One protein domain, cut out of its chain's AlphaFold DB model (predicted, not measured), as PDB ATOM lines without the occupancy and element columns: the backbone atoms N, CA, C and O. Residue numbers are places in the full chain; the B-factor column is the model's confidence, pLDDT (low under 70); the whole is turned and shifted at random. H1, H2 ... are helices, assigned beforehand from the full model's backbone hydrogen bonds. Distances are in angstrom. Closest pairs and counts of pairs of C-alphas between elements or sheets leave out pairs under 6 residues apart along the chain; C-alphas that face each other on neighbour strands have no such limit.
ATOM      1  N   GLN A   4       2.548  -5.645 -56.551       65.62
ATOM      2  CA  GLN A   4       2.266  -4.542 -55.634       65.62
ATOM      3  C   GLN A   4       0.968  -3.768 -55.939       65.62
ATOM      4  O   GLN A   4       0.258  -3.456 -54.983       65.62
ATOM      5  N   PRO A   5       0.606  -3.494 -57.210       68.56
ATOM      6  CA  PRO A   5      -0.695  -2.927 -57.566       68.56
ATOM      7  C   PRO A   5      -1.856  -3.853 -57.177       68.56
ATOM      8  O   PRO A   5      -2.783  -3.407 -56.505       68.56
ATOM      9  N   ASP A   6      -1.765  -5.149 -57.492       70.81
ATOM     10  CA  ASP A   6      -2.817  -6.133 -57.187       70.81
ATOM     11  C   ASP A   6      -3.108  -6.209 -55.679       70.81
ATOM     12  O   ASP A   6      -4.262  -6.212 -55.254       70.81
ATOM     13  N   ALA A   7      -2.067  -6.164 -54.840       76.62
ATOM     14  CA  ALA A   7      -2.221  -6.156 -53.387       76.62
ATOM     15  C   ALA A   7      -2.888  -4.877 -52.837       76.62
ATOM     16  O   ALA A   7      -3.517  -4.929 -51.778       76.62
ATOM     17  N   GLN A   8      -2.746  -3.728 -53.510       69.75
ATOM     18  CA  GLN A   8      -3.424  -2.483 -53.124       69.75
ATOM     19  C   GLN A   8      -4.904  -2.507 -53.516       69.75
ATOM     20  O   GLN A   8      -5.746  -2.133 -52.699       69.75
ATOM     21  N   PHE A   9      -5.230  -3.011 -54.711       56.75
ATOM     22  CA  PHE A   9      -6.617  -3.190 -55.152       56.75
ATOM     23  C   PHE A   9      -7.384  -4.174 -54.260       56.75
ATOM     24  O   PHE A   9      -8.508  -3.876 -53.848       56.75
ATOM     25  N   THR A  10      -6.771  -5.302 -53.885       82.06
ATOM     26  CA  THR A  10      -7.385  -6.265 -52.957       82.06
ATOM     27  C   THR A  10      -7.671  -5.629 -51.599       82.06
ATOM     28  O   THR A  10      -8.799  -5.706 -51.120       82.06
ATOM     29  N   ARG A  11      -6.708  -4.903 -51.008       77.06
ATOM     30  CA  ARG A  11      -6.920  -4.209 -49.725       77.06
ATOM     31  C   ARG A  11      -8.008  -3.142 -49.793       77.06
ATOM     32  O   ARG A  11      -8.784  -3.021 -48.851       77.06
ATOM     33  N   ALA A  12      -8.074  -2.374 -50.881       71.75
ATOM     34  CA  ALA A  12      -9.130  -1.383 -51.077       71.75
ATOM     35  C   ALA A  12     -10.512  -2.053 -51.155       71.75
ATOM     36  O   ALA A  12     -11.451  -1.604 -50.502       71.75
ATOM     37  N   THR A  13     -10.609  -3.179 -51.868       78.31
ATOM     38  CA  THR A  13     -11.845  -3.970 -51.991       78.31
ATOM     39  C   THR A  13     -12.275  -4.575 -50.650       78.31
ATOM     40  O   THR A  13     -13.455  -4.539 -50.292       78.31
ATOM     41  N   GLU A  14     -11.332  -5.116 -49.876       80.56
ATOM     42  CA  GLU A  14     -11.584  -5.664 -48.537       80.56
ATOM     43  C   GLU A  14     -12.006  -4.574 -47.542       80.56
ATOM     44  O   GLU A  14     -12.947  -4.775 -46.768       80.56
ATOM     45  N   ALA A  15     -11.352  -3.411 -47.580       72.00
ATOM     46  CA  ALA A  15     -11.695  -2.263 -46.748       72.00
ATOM     47  C   ALA A  15     -13.102  -1.743 -47.070       72.00
ATOM     48  O   ALA A  15     -13.927  -1.624 -46.162       72.00
ATOM     49  N   GLU A  16     -13.416  -1.538 -48.351       73.00
ATOM     50  CA  GLU A  16     -14.741  -1.106 -48.799       73.00
ATOM     51  C   GLU A  16     -15.829  -2.115 -48.390       73.00
ATOM     52  O   GLU A  16     -16.882  -1.751 -47.861       73.00
ATOM     53  N   SER A  17     -15.563  -3.412 -48.565       76.94
ATOM     54  CA  SER A  17     -16.476  -4.480 -48.141       76.94
ATOM     55  C   SER A  17     -16.695  -4.472 -46.624       76.94
ATOM     56  O   SER A  17     -17.829  -4.614 -46.157       76.94
ATOM     57  N   SER A  18     -15.635  -4.254 -45.842       82.06
ATOM     58  CA  SER A  18     -15.697  -4.138 -44.381       82.06
ATOM     59  C   SER A  18     -16.542  -2.943 -43.938       82.06
ATOM     60  O   SER A  18     -17.387  -3.074 -43.050       82.06
ATOM     61  N   GLU A  19     -16.385  -1.789 -44.587       81.50
ATOM     62  CA  GLU A  19     -17.190  -0.594 -44.322       81.50
ATOM     63  C   GLU A  19     -18.671  -0.818 -44.633       81.50
ATOM     64  O   GLU A  19     -19.529  -0.501 -43.800       81.50
ATOM     65  N   ARG A  20     -18.992  -1.459 -45.766       82.50
ATOM     66  CA  ARG A  20     -20.381  -1.830 -46.083       82.50
ATOM     67  C   ARG A  20     -20.971  -2.768 -45.031       82.50
ATOM     68  O   ARG A  20     -22.098  -2.547 -44.584       82.50
ATOM     69  N   ILE A  21     -20.223  -3.786 -44.594       87.88
ATOM     70  CA  ILE A  21     -20.676  -4.728 -43.557       87.88
ATOM     71  C   ILE A  21     -20.907  -4.005 -42.225       87.88
ATOM     72  O   ILE A  21     -21.921  -4.255 -41.569       87.88
ATOM     73  N   LYS A  22     -20.024  -3.081 -41.828       87.31
ATOM     74  CA  LYS A  22     -20.212  -2.249 -40.626       87.31
ATOM     75  C   LYS A  22     -21.491  -1.413 -40.722       87.31
ATOM     76  O   LYS A  22     -22.279  -1.404 -39.779       87.31
ATOM     77  N   GLY A  23     -21.739  -0.779 -41.870       88.50
ATOM     78  CA  GLY A  23     -22.962  -0.013 -42.115       88.50
ATOM     79  C   GLY A  23     -24.232  -0.866 -42.030       88.50
ATOM     80  O   GLY A  23     -25.214  -0.454 -41.412       88.50
ATOM     81  N   LEU A  24     -24.212  -2.078 -42.593       91.88
ATOM     82  CA  LEU A  24     -25.330  -3.021 -42.499       91.88
ATOM     83  C   LEU A  24     -25.575  -3.483 -41.059       91.88
ATOM     84  O   LEU A  24     -26.720  -3.482 -40.613       91.88
ATOM     85  N   ARG A  25     -24.515  -3.825 -40.315       93.00
ATOM     86  CA  ARG A  25     -24.620  -4.199 -38.894       93.00
ATOM     87  C   ARG A  25     -25.233  -3.079 -38.064       93.00
ATOM     88  O   ARG A  25     -26.118  -3.350 -37.262       93.00
ATOM     89  N   LEU A  26     -24.819  -1.833 -38.296       94.62
ATOM     90  CA  LEU A  26     -25.370  -0.681 -37.586       94.62
ATOM     91  C   LEU A  26     -26.863  -0.482 -37.884       94.62
ATOM     92  O   LEU A  26     -27.650  -0.274 -36.962       94.62
ATOM     93  N   LYS A  27     -27.269  -0.587 -39.157       94.19
ATOM     94  CA  LYS A  27     -28.686  -0.505 -39.545       94.19
ATOM     95  C   LYS A  27     -29.518  -1.593 -38.865       94.19
ATOM     96  O   LYS A  27     -30.577  -1.289 -38.324       94.19
ATOM     97  N   TRP A  28     -29.023  -2.831 -38.856       96.12
ATOM     98  CA  TRP A  28     -29.691  -3.952 -38.193       96.12
ATOM     99  C   TRP A  28     -29.797  -3.763 -36.685       96.12
ATOM    100  O   TRP A  28     -30.882  -3.918 -36.135       96.12
ATOM    101  N   ALA A  29     -28.709  -3.373 -36.023       97.12
ATOM    102  CA  ALA A  29     -28.725  -3.098 -34.592       97.12
ATOM    103  C   ALA A  29     -29.711  -1.968 -34.244       97.12
ATOM    104  O   ALA A  29     -30.464  -2.092 -33.284       97.12
ATOM    105  N   THR A  30     -29.791  -0.921 -35.075       97.81
ATOM    106  CA  THR A  30     -30.777   0.165 -34.917       97.81
ATOM    107  C   THR A  30     -32.216  -0.345 -35.048       97.81
ATOM    108  O   THR A  30     -33.068  -0.005 -34.234       97.81
ATOM    109  N   ALA A  31     -32.502  -1.190 -36.043       96.50
ATOM    110  CA  ALA A  31     -33.830  -1.784 -36.221       96.50
ATOM    111  C   ALA A  31     -34.228  -2.706 -35.054       96.50
ATOM    112  O   ALA A  31     -35.379  -2.689 -34.620       96.50
ATOM    113  N   VAL A  32     -33.278  -3.480 -34.521       97.50
ATOM    114  CA  VAL A  32     -33.495  -4.301 -33.320       97.50
ATOM    115  C   VAL A  32     -33.792  -3.418 -32.111       97.50
ATOM    116  O   VAL A  32     -34.736  -3.701 -31.379       97.50
ATOM    117  N   GLU A  33     -33.045  -2.330 -31.921       97.81
ATOM    118  CA  GLU A  33     -33.254  -1.403 -30.806       97.81
ATOM    119  C   GLU A  33     -34.631  -0.725 -30.855       97.81
ATOM    120  O   GLU A  33     -35.311  -0.659 -29.830       97.81
ATOM    121  N   LEU A  34     -35.085  -0.311 -32.046       97.69
ATOM    122  CA  LEU A  34     -36.437   0.221 -32.256       97.69
ATOM    123  C   LEU A  34     -37.517  -0.746 -31.766       97.69
ATOM    124  O   LEU A  34     -38.425  -0.337 -31.054       97.69
ATOM    125  N   LYS A  35     -37.406  -2.031 -32.120       96.50
ATOM    126  CA  LYS A  35     -38.378  -3.056 -31.711       96.50
ATOM    127  C   LYS A  35     -38.215  -3.499 -30.255       96.50
ATOM    128  O   LYS A  35     -39.182  -3.933 -29.637       96.50
ATOM    129  N   ARG A  36     -37.013  -3.381 -29.684       97.69
ATOM    130  CA  ARG A  36     -36.745  -3.677 -28.268       97.69
ATOM    131  C   ARG A  36     -37.404  -2.649 -27.344       97.69
ATOM    132  O   ARG A  36     -37.866  -3.007 -26.260       97.69
ATOM    133  N   ARG A  37     -37.433  -1.379 -27.753       97.88
ATOM    134  CA  ARG A  37     -38.008  -0.263 -26.994       97.88
ATOM    135  C   ARG A  37     -39.456  -0.009 -27.404       97.88
ATOM    136  O   ARG A  37     -39.725   0.631 -28.414       97.88
ATOM    137  N   ARG A  38     -40.401  -0.481 -26.585       97.31
ATOM    138  CA  ARG A  38     -41.847  -0.374 -26.855       97.31
ATOM    139  C   ARG A  38     -42.314   1.060 -27.134       97.31
ATOM    140  O   ARG A  38     -43.205   1.254 -27.952       97.31
ATOM    141  N   ASP A  39     -41.739   2.046 -26.455       98.12
ATOM    142  CA  ASP A  39     -42.038   3.465 -26.656       98.12
ATOM    143  C   ASP A  39     -41.639   3.950 -28.059       98.12
ATOM    144  O   ASP A  39     -42.444   4.589 -28.739       98.12
ATOM    145  N   LEU A  40     -40.436   3.596 -28.522       98.31
ATOM    146  CA  LEU A  40     -39.972   3.928 -29.869       98.31
ATOM    147  C   LEU A  40     -40.776   3.197 -30.933       98.31
ATOM    148  O   LEU A  40     -41.132   3.795 -31.944       98.31
ATOM    149  N   ASP A  41     -41.097   1.928 -30.689       98.31
ATOM    150  CA  ASP A  41     -41.888   1.129 -31.615       98.31
ATOM    151  C   ASP A  41     -43.271   1.750 -31.856       98.31
ATOM    152  O   ASP A  41     -43.666   2.010 -32.992       98.31
ATOM    153  N   GLN A  42     -43.969   2.107 -30.776       98.44
ATOM    154  CA  GLN A  42     -45.289   2.734 -30.856       98.44
ATOM    155  C   GLN A  42     -45.254   4.096 -31.557       98.44
ATOM    156  O   GLN A  42     -46.150   4.402 -32.350       98.44
ATOM    157  N   ARG A  43     -44.226   4.912 -31.289       98.50
ATOM    158  CA  ARG A  43     -44.030   6.207 -31.960       98.50
ATOM    159  C   ARG A  43     -43.755   6.025 -33.450       98.50
ATOM    160  O   ARG A  43     -44.406   6.679 -34.264       98.50
ATOM    161  N   MET A  44     -42.870   5.093 -33.810       98.44
ATOM    162  CA  MET A  44     -42.560   4.764 -35.202       98.44
ATOM    163  C   MET A  44     -43.814   4.304 -35.953       98.44
ATOM    164  O   MET A  44     -44.113   4.824 -37.025       98.44
ATOM    165  N   GLU A  45     -44.586   3.377 -35.384       98.25
ATOM    166  CA  GLU A  45     -45.820   2.878 -36.001       98.25
ATOM    167  C   GLU A  45     -46.896   3.965 -36.140       98.25
ATOM    168  O   GLU A  45     -47.625   4.007 -37.133       98.25
ATOM    169  N   ALA A  46     -47.026   4.863 -35.160       98.44
ATOM    170  CA  ALA A  46     -47.946   5.994 -35.248       98.44
ATOM    171  C   ALA A  46     -47.530   6.985 -36.345       98.44
ATOM    172  O   ALA A  46     -48.362   7.366 -37.170       98.44
ATOM    173  N   ALA A  47     -46.251   7.356 -36.393       98.38
ATOM    174  CA  ALA A  47     -45.726   8.286 -37.384       98.38
ATOM    175  C   ALA A  47     -45.809   7.710 -38.807       98.38
ATOM    176  O   ALA A  47     -46.300   8.379 -39.714       98.38
ATOM    177  N   GLN A  48     -45.438   6.440 -39.001       98.19
ATOM    178  CA  GLN A  48     -45.549   5.764 -40.298       98.19
ATOM    179  C   GLN A  48     -46.993   5.696 -40.797       98.19
ATOM    180  O   GLN A  48     -47.238   5.934 -41.979       98.19
ATOM    181  N   ARG A  49     -47.966   5.434 -39.911       98.44
ATOM    182  CA  ARG A  49     -49.386   5.491 -40.287       98.44
ATOM    183  C   ARG A  49     -49.752   6.860 -40.849       98.44
ATOM    184  O   ARG A  49     -50.329   6.915 -41.926       98.44
ATOM    185  N   LEU A  50     -49.360   7.943 -40.178       98.25
ATOM    186  CA  LEU A  50     -49.625   9.304 -40.653       98.25
ATOM    187  C   LEU A  50     -48.958   9.584 -42.008       98.25
ATOM    188  O   LEU A  50     -49.630  10.076 -42.912       98.25
ATOM    189  N   VAL A  51     -47.687   9.205 -42.182       98.00
ATOM    190  CA  VAL A  51     -46.942   9.359 -43.450       98.00
ATOM    191  C   VAL A  51     -47.626   8.639 -44.616       98.00
ATOM    192  O   VAL A  51     -47.593   9.132 -45.743       98.00
ATOM    193  N   HIS A  52     -48.241   7.481 -44.364       97.56
ATOM    194  CA  HIS A  52     -48.944   6.704 -45.387       97.56
ATOM    195  C   HIS A  52     -50.376   7.179 -45.662       97.56
ATOM    196  O   HIS A  52     -50.929   6.824 -46.701       97.56
ATOM    197  N   THR A  53     -50.981   7.951 -44.758       97.94
ATOM    198  CA  THR A  53     -52.374   8.411 -44.893       97.94
ATOM    199  C   THR A  53     -52.519   9.866 -45.318       97.94
ATOM    200  O   THR A  53     -53.529  10.213 -45.923       97.94
ATOM    201  N   LEU A  54     -51.567  10.727 -44.955       97.25
ATOM    202  CA  LEU A  54     -51.638  12.160 -45.223       97.25
ATOM    203  C   LEU A  54     -51.089  12.489 -46.612       97.25
ATOM    204  O   LEU A  54     -50.190  11.812 -47.113       97.25
ATOM    205  N   ASP A  55     -51.607  13.565 -47.202       96.56
ATOM    206  CA  ASP A  55     -51.023  14.146 -48.406       96.56
ATOM    207  C   ASP A  55     -49.638  14.729 -48.092       96.56
ATOM    208  O   ASP A  55     -49.401  15.231 -46.995       96.56
ATOM    209  N   ARG A  56     -48.718  14.682 -49.057       95.06
ATOM    210  CA  ARG A  56     -47.354  15.202 -48.887       95.06
ATOM    211  C   ARG A  56     -47.315  16.709 -48.649       95.06
ATOM    212  O   ARG A  56     -46.380  17.177 -48.000       95.06
ATOM    213  N   ASP A  57     -48.304  17.438 -49.158       96.38
ATOM    214  CA  ASP A  57     -48.426  18.882 -48.971       96.38
ATOM    215  C   ASP A  57     -49.080  19.244 -47.623       96.38
ATOM    216  O   ASP A  57     -49.064  20.410 -47.219       96.38
ATOM    217  N   ASP A  58     -49.610  18.263 -46.875       96.75
ATOM    218  CA  ASP A  58     -50.100  18.487 -45.514       96.75
ATOM    219  C   ASP A  58     -48.908  18.765 -44.573       96.75
ATOM    220  O   ASP A  58     -47.998  17.936 -44.450       96.75
ATOM    221  N   PRO A  59     -48.882  19.889 -43.831       96.00
ATOM    222  CA  PRO A  59     -47.815  20.162 -42.866       96.00
ATOM    223  C   PRO A  59     -47.660  19.061 -41.802       96.00
ATOM    224  O   PRO A  59     -46.557  18.838 -41.297       96.00
ATOM    225  N   LYS A  60     -48.731  18.324 -41.481       96.25
ATOM    226  CA  LYS A  60     -48.689  17.171 -40.571       96.25
ATOM    227  C   LYS A  60     -47.950  15.978 -41.169       96.25
ATOM    228  O   LYS A  60     -47.368  15.207 -40.409       96.25
ATOM    229  N   TRP A  61     -47.928  15.826 -42.495       97.94
ATOM    230  CA  TRP A  61     -47.114  14.800 -43.151       97.94
ATOM    231  C   TRP A  61     -45.631  15.056 -42.903       97.94
ATOM    232  O   TRP A  61     -44.889  14.145 -42.533       97.94
ATOM    233  N   ARG A  62     -45.208  16.322 -43.013       97.44
ATOM    234  CA  ARG A  62     -43.824  16.711 -42.730       97.44
ATOM    235  C   ARG A  62     -43.457  16.483 -41.266       97.44
ATOM    236  O   ARG A  62     -42.422  15.880 -41.006       97.44
ATOM    237  N   ALA A  63     -44.339  16.857 -40.341       98.06
ATOM    238  CA  ALA A  63     -44.152  16.567 -38.920       98.06
ATOM    239  C   ALA A  63     -44.041  15.054 -38.637       98.06
ATOM    240  O   ALA A  63     -43.203  14.635 -37.844       98.06
ATOM    241  N   ALA A  64     -44.832  14.215 -39.314       98.38
ATOM    242  CA  ALA A  64     -44.747  12.763 -39.169       98.38
ATOM    243  C   ALA A  64     -43.432  12.186 -39.731       98.38
ATOM    244  O   ALA A  64     -42.853  11.281 -39.135       98.38
ATOM    245  N   MET A  65     -42.926  12.719 -40.847       98.31
ATOM    246  CA  MET A  65     -41.606  12.352 -41.376       98.31
ATOM    247  C   MET A  65     -40.464  12.764 -40.442       98.31
ATOM    248  O   MET A  65     -39.505  12.004 -40.286       98.31
ATOM    249  N   ASP A  66     -40.563  13.945 -39.827       98.50
ATOM    250  CA  ASP A  66     -39.604  14.392 -38.817       98.50
ATOM    251  C   ASP A  66     -39.613  13.438 -37.610       98.50
ATOM    252  O   ASP A  66     -38.550  12.957 -37.225       98.50
ATOM    253  N   GLU A  67     -40.789  13.029 -37.121       98.44
ATOM    254  CA  GLU A  67     -40.905  12.038 -36.041       98.44
ATOM    255  C   GLU A  67     -40.283  10.681 -36.421       98.44
ATOM    256  O   GLU A  67     -39.544  10.098 -35.629       98.44
ATOM    257  N   VAL A  68     -40.503  10.175 -37.645       98.38
ATOM    258  CA  VAL A  68     -39.849   8.938 -38.126       98.38
ATOM    259  C   VAL A  68     -38.325   9.060 -38.061       98.38
ATOM    260  O   VAL A  68     -37.640   8.132 -37.615       98.38
ATOM    261  N   ARG A  69     -37.777  10.198 -38.506       98.19
ATOM    262  CA  ARG A  69     -36.332  10.449 -38.476       98.19
ATOM    263  C   ARG A  69     -35.819  10.525 -37.041       98.19
ATOM    264  O   ARG A  69     -34.777   9.939 -36.750       98.19
ATOM    265  N   ASP A  70     -36.534  11.214 -36.165       98.38
ATOM    266  CA  ASP A  70     -36.119  11.433 -34.783       98.38
ATOM    267  C   ASP A  70     -36.142  10.128 -33.984       98.38
ATOM    268  O   ASP A  70     -35.155   9.798 -33.328       98.38
ATOM    269  N   VAL A  71     -37.187   9.309 -34.141       98.44
ATOM    270  CA  VAL A  71     -37.275   7.979 -33.518       98.44
ATOM    271  C   VAL A  71     -36.151   7.056 -34.009       98.44
ATOM    272  O   VAL A  71     -35.519   6.360 -33.209       98.44
ATOM    273  N   TYR A  72     -35.845   7.061 -35.313       97.94
ATOM    274  CA  TYR A  72     -34.715   6.293 -35.851       97.94
ATOM    275  C   TYR A  72     -33.371   6.774 -35.287       97.94
ATOM    276  O   TYR A  72     -32.521   5.958 -34.924       97.94
ATOM    277  N   ASN A  73     -33.173   8.091 -35.201       97.81
ATOM    278  CA  ASN A  73     -31.956   8.684 -34.654       97.81
ATOM    279  C   ASN A  73     -31.779   8.355 -33.172       97.81
ATOM    280  O   ASN A  73     -30.668   8.023 -32.772       97.81
ATOM    281  N   GLU A  74     -32.854   8.378 -32.389       98.12
ATOM    282  CA  GLU A  74     -32.830   8.014 -30.973       98.12
ATOM    283  C   GLU A  74     -32.384   6.552 -30.783       98.12
ATOM    284  O   GLU A  74     -31.478   6.262 -29.997       98.12
ATOM    285  N   ALA A  75     -32.938   5.621 -31.567       97.69
ATOM    286  CA  ALA A  75     -32.500   4.224 -31.551       97.69
ATOM    287  C   ALA A  75     -31.044   4.063 -32.017       97.69
ATOM    288  O   ALA A  75     -30.273   3.296 -31.437       97.69
ATOM    289  N   ARG A  76     -30.633   4.808 -33.048       96.94
ATOM    290  CA  ARG A  76     -29.255   4.780 -33.549       96.94
ATOM    291  C   ARG A  76     -28.268   5.303 -32.504       96.94
ATOM    292  O   ARG A  76     -27.193   4.723 -32.352       96.94
ATOM    293  N   GLN A  77     -28.610   6.373 -31.789       97.25
ATOM    294  CA  GLN A  77     -27.800   6.928 -30.701       97.25
ATOM    295  C   GLN A  77     -27.627   5.909 -29.574       97.25
ATOM    296  O   GLN A  77     -26.501   5.662 -29.149       97.25
ATOM    297  N   ALA A  78     -28.704   5.226 -29.174       96.44
ATOM    298  CA  ALA A  78     -28.641   4.180 -28.151       96.44
ATOM    299  C   ALA A  78     -27.683   3.031 -28.523       96.44
ATOM    300  O   ALA A  78     -26.957   2.528 -27.670       96.44
ATOM    301  N   VAL A  79     -27.629   2.646 -29.803       95.12
ATOM    302  CA  VAL A  79     -26.725   1.592 -30.301       95.12
ATOM    303  C   VAL A  79     -25.278   2.069 -30.452       95.12
ATOM    304  O   VAL A  79     -24.350   1.266 -30.359       95.12
ATOM    305  N   THR A  80     -25.068   3.360 -30.719       93.81
ATOM    306  CA  THR A  80     -23.729   3.934 -30.956       93.81
ATOM    307  C   THR A  80     -23.075   4.518 -29.706       93.81
ATOM    308  O   THR A  80     -21.874   4.767 -29.741       93.81
ATOM    309  N   GLY A  81     -23.818   4.652 -28.603       82.75
ATOM    310  CA  GLY A  81     -23.308   5.135 -27.317       82.75
ATOM    311  C   GLY A  81     -23.445   6.643 -27.080       82.75
ATOM    312  O   GLY A  81     -22.921   7.116 -26.075       82.75
TER     313      GLY A  81
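What this domain is: This is residues 4 to 81 of the 82 residues of an uncharacterized protein of Streptomyces rimosus subsp. paromomycinus (UniProt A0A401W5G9). A helical hairpin, H2 and H3, sits at one end of a long helix, H1, whose residues 4 to 25 stick out from it as a free arm. H1 turns a corner into H2, and H3 folds back beside H2 until its residues 71 to 79 pack on residues 26 to 34 of H1. The printed part has 78 residues with three named helices, in the order H1, H2, H3, and no named strand; its class is all helix. It is extended, with a radius of gyration of the C-alphas of 18.1 A. Its outline is only just flat, spanning 58 by 30 by 16 A, and the arm makes much of the length.

Where its parts are: H1, the longest helix, holds residues 4 to 36 and is 47.7 A long from first to last C-alpha. It begins with C-alpha 4 at (2.266, -4.542, -55.634) and ends with C-alpha 36 at (-36.745, -3.677, -28.268). H3 holds residues 59 to 80 and measures 31.4 A, ending with C-alpha 80 at (-23.729, 3.934, -30.956). H2 holds residues 38 to 53 and measures 22.7 A.

How they stand to each other: H1 and H3 touch through residues 26 to 34 of H1 and 71 to 79 of H3 alone. Their closest C-alphas, those of Thr 30 and Arg 76, are 5.0 A apart. They run opposite ways at a steep tilt of 68 degrees, only just short of about perpendicular. H1 and H2 touch only at the corner by their link, and only just, with 3 pairs of C-alphas within 8 A; the closest C-alphas are those of Lys 35 and Asp 41, 5.5 A apart. Their lines stand about perpendicular, at 84 degrees. H2 and H3 touch and form a helical hairpin, running opposite ways at a shallow tilt of 31 degrees. Their closest C-alphas are those of Ala 47 and Ala 64, 4.9 A apart. In H1, H2 and H3 every backbone O i to N i+4 pair is within hydrogen-bond range.

The domain as a whole: The two C-alphas farthest apart are those of Gln 4 and Asp 58, at 58.1 A. Without residues 4 to 25, which stand free, the body has 56 residues, spans 35 by 17 by 15 A and has a radius of gyration of 11.8 A. The printed part, residues 4 to 81, has no cut. The links from H1 to H2, with 1 residue, and from H2 to H3, with 5 residues, are both tight. The mean pLDDT of the printed part is 91.7; residues 4 to 5 and 8 to 9 are under 70.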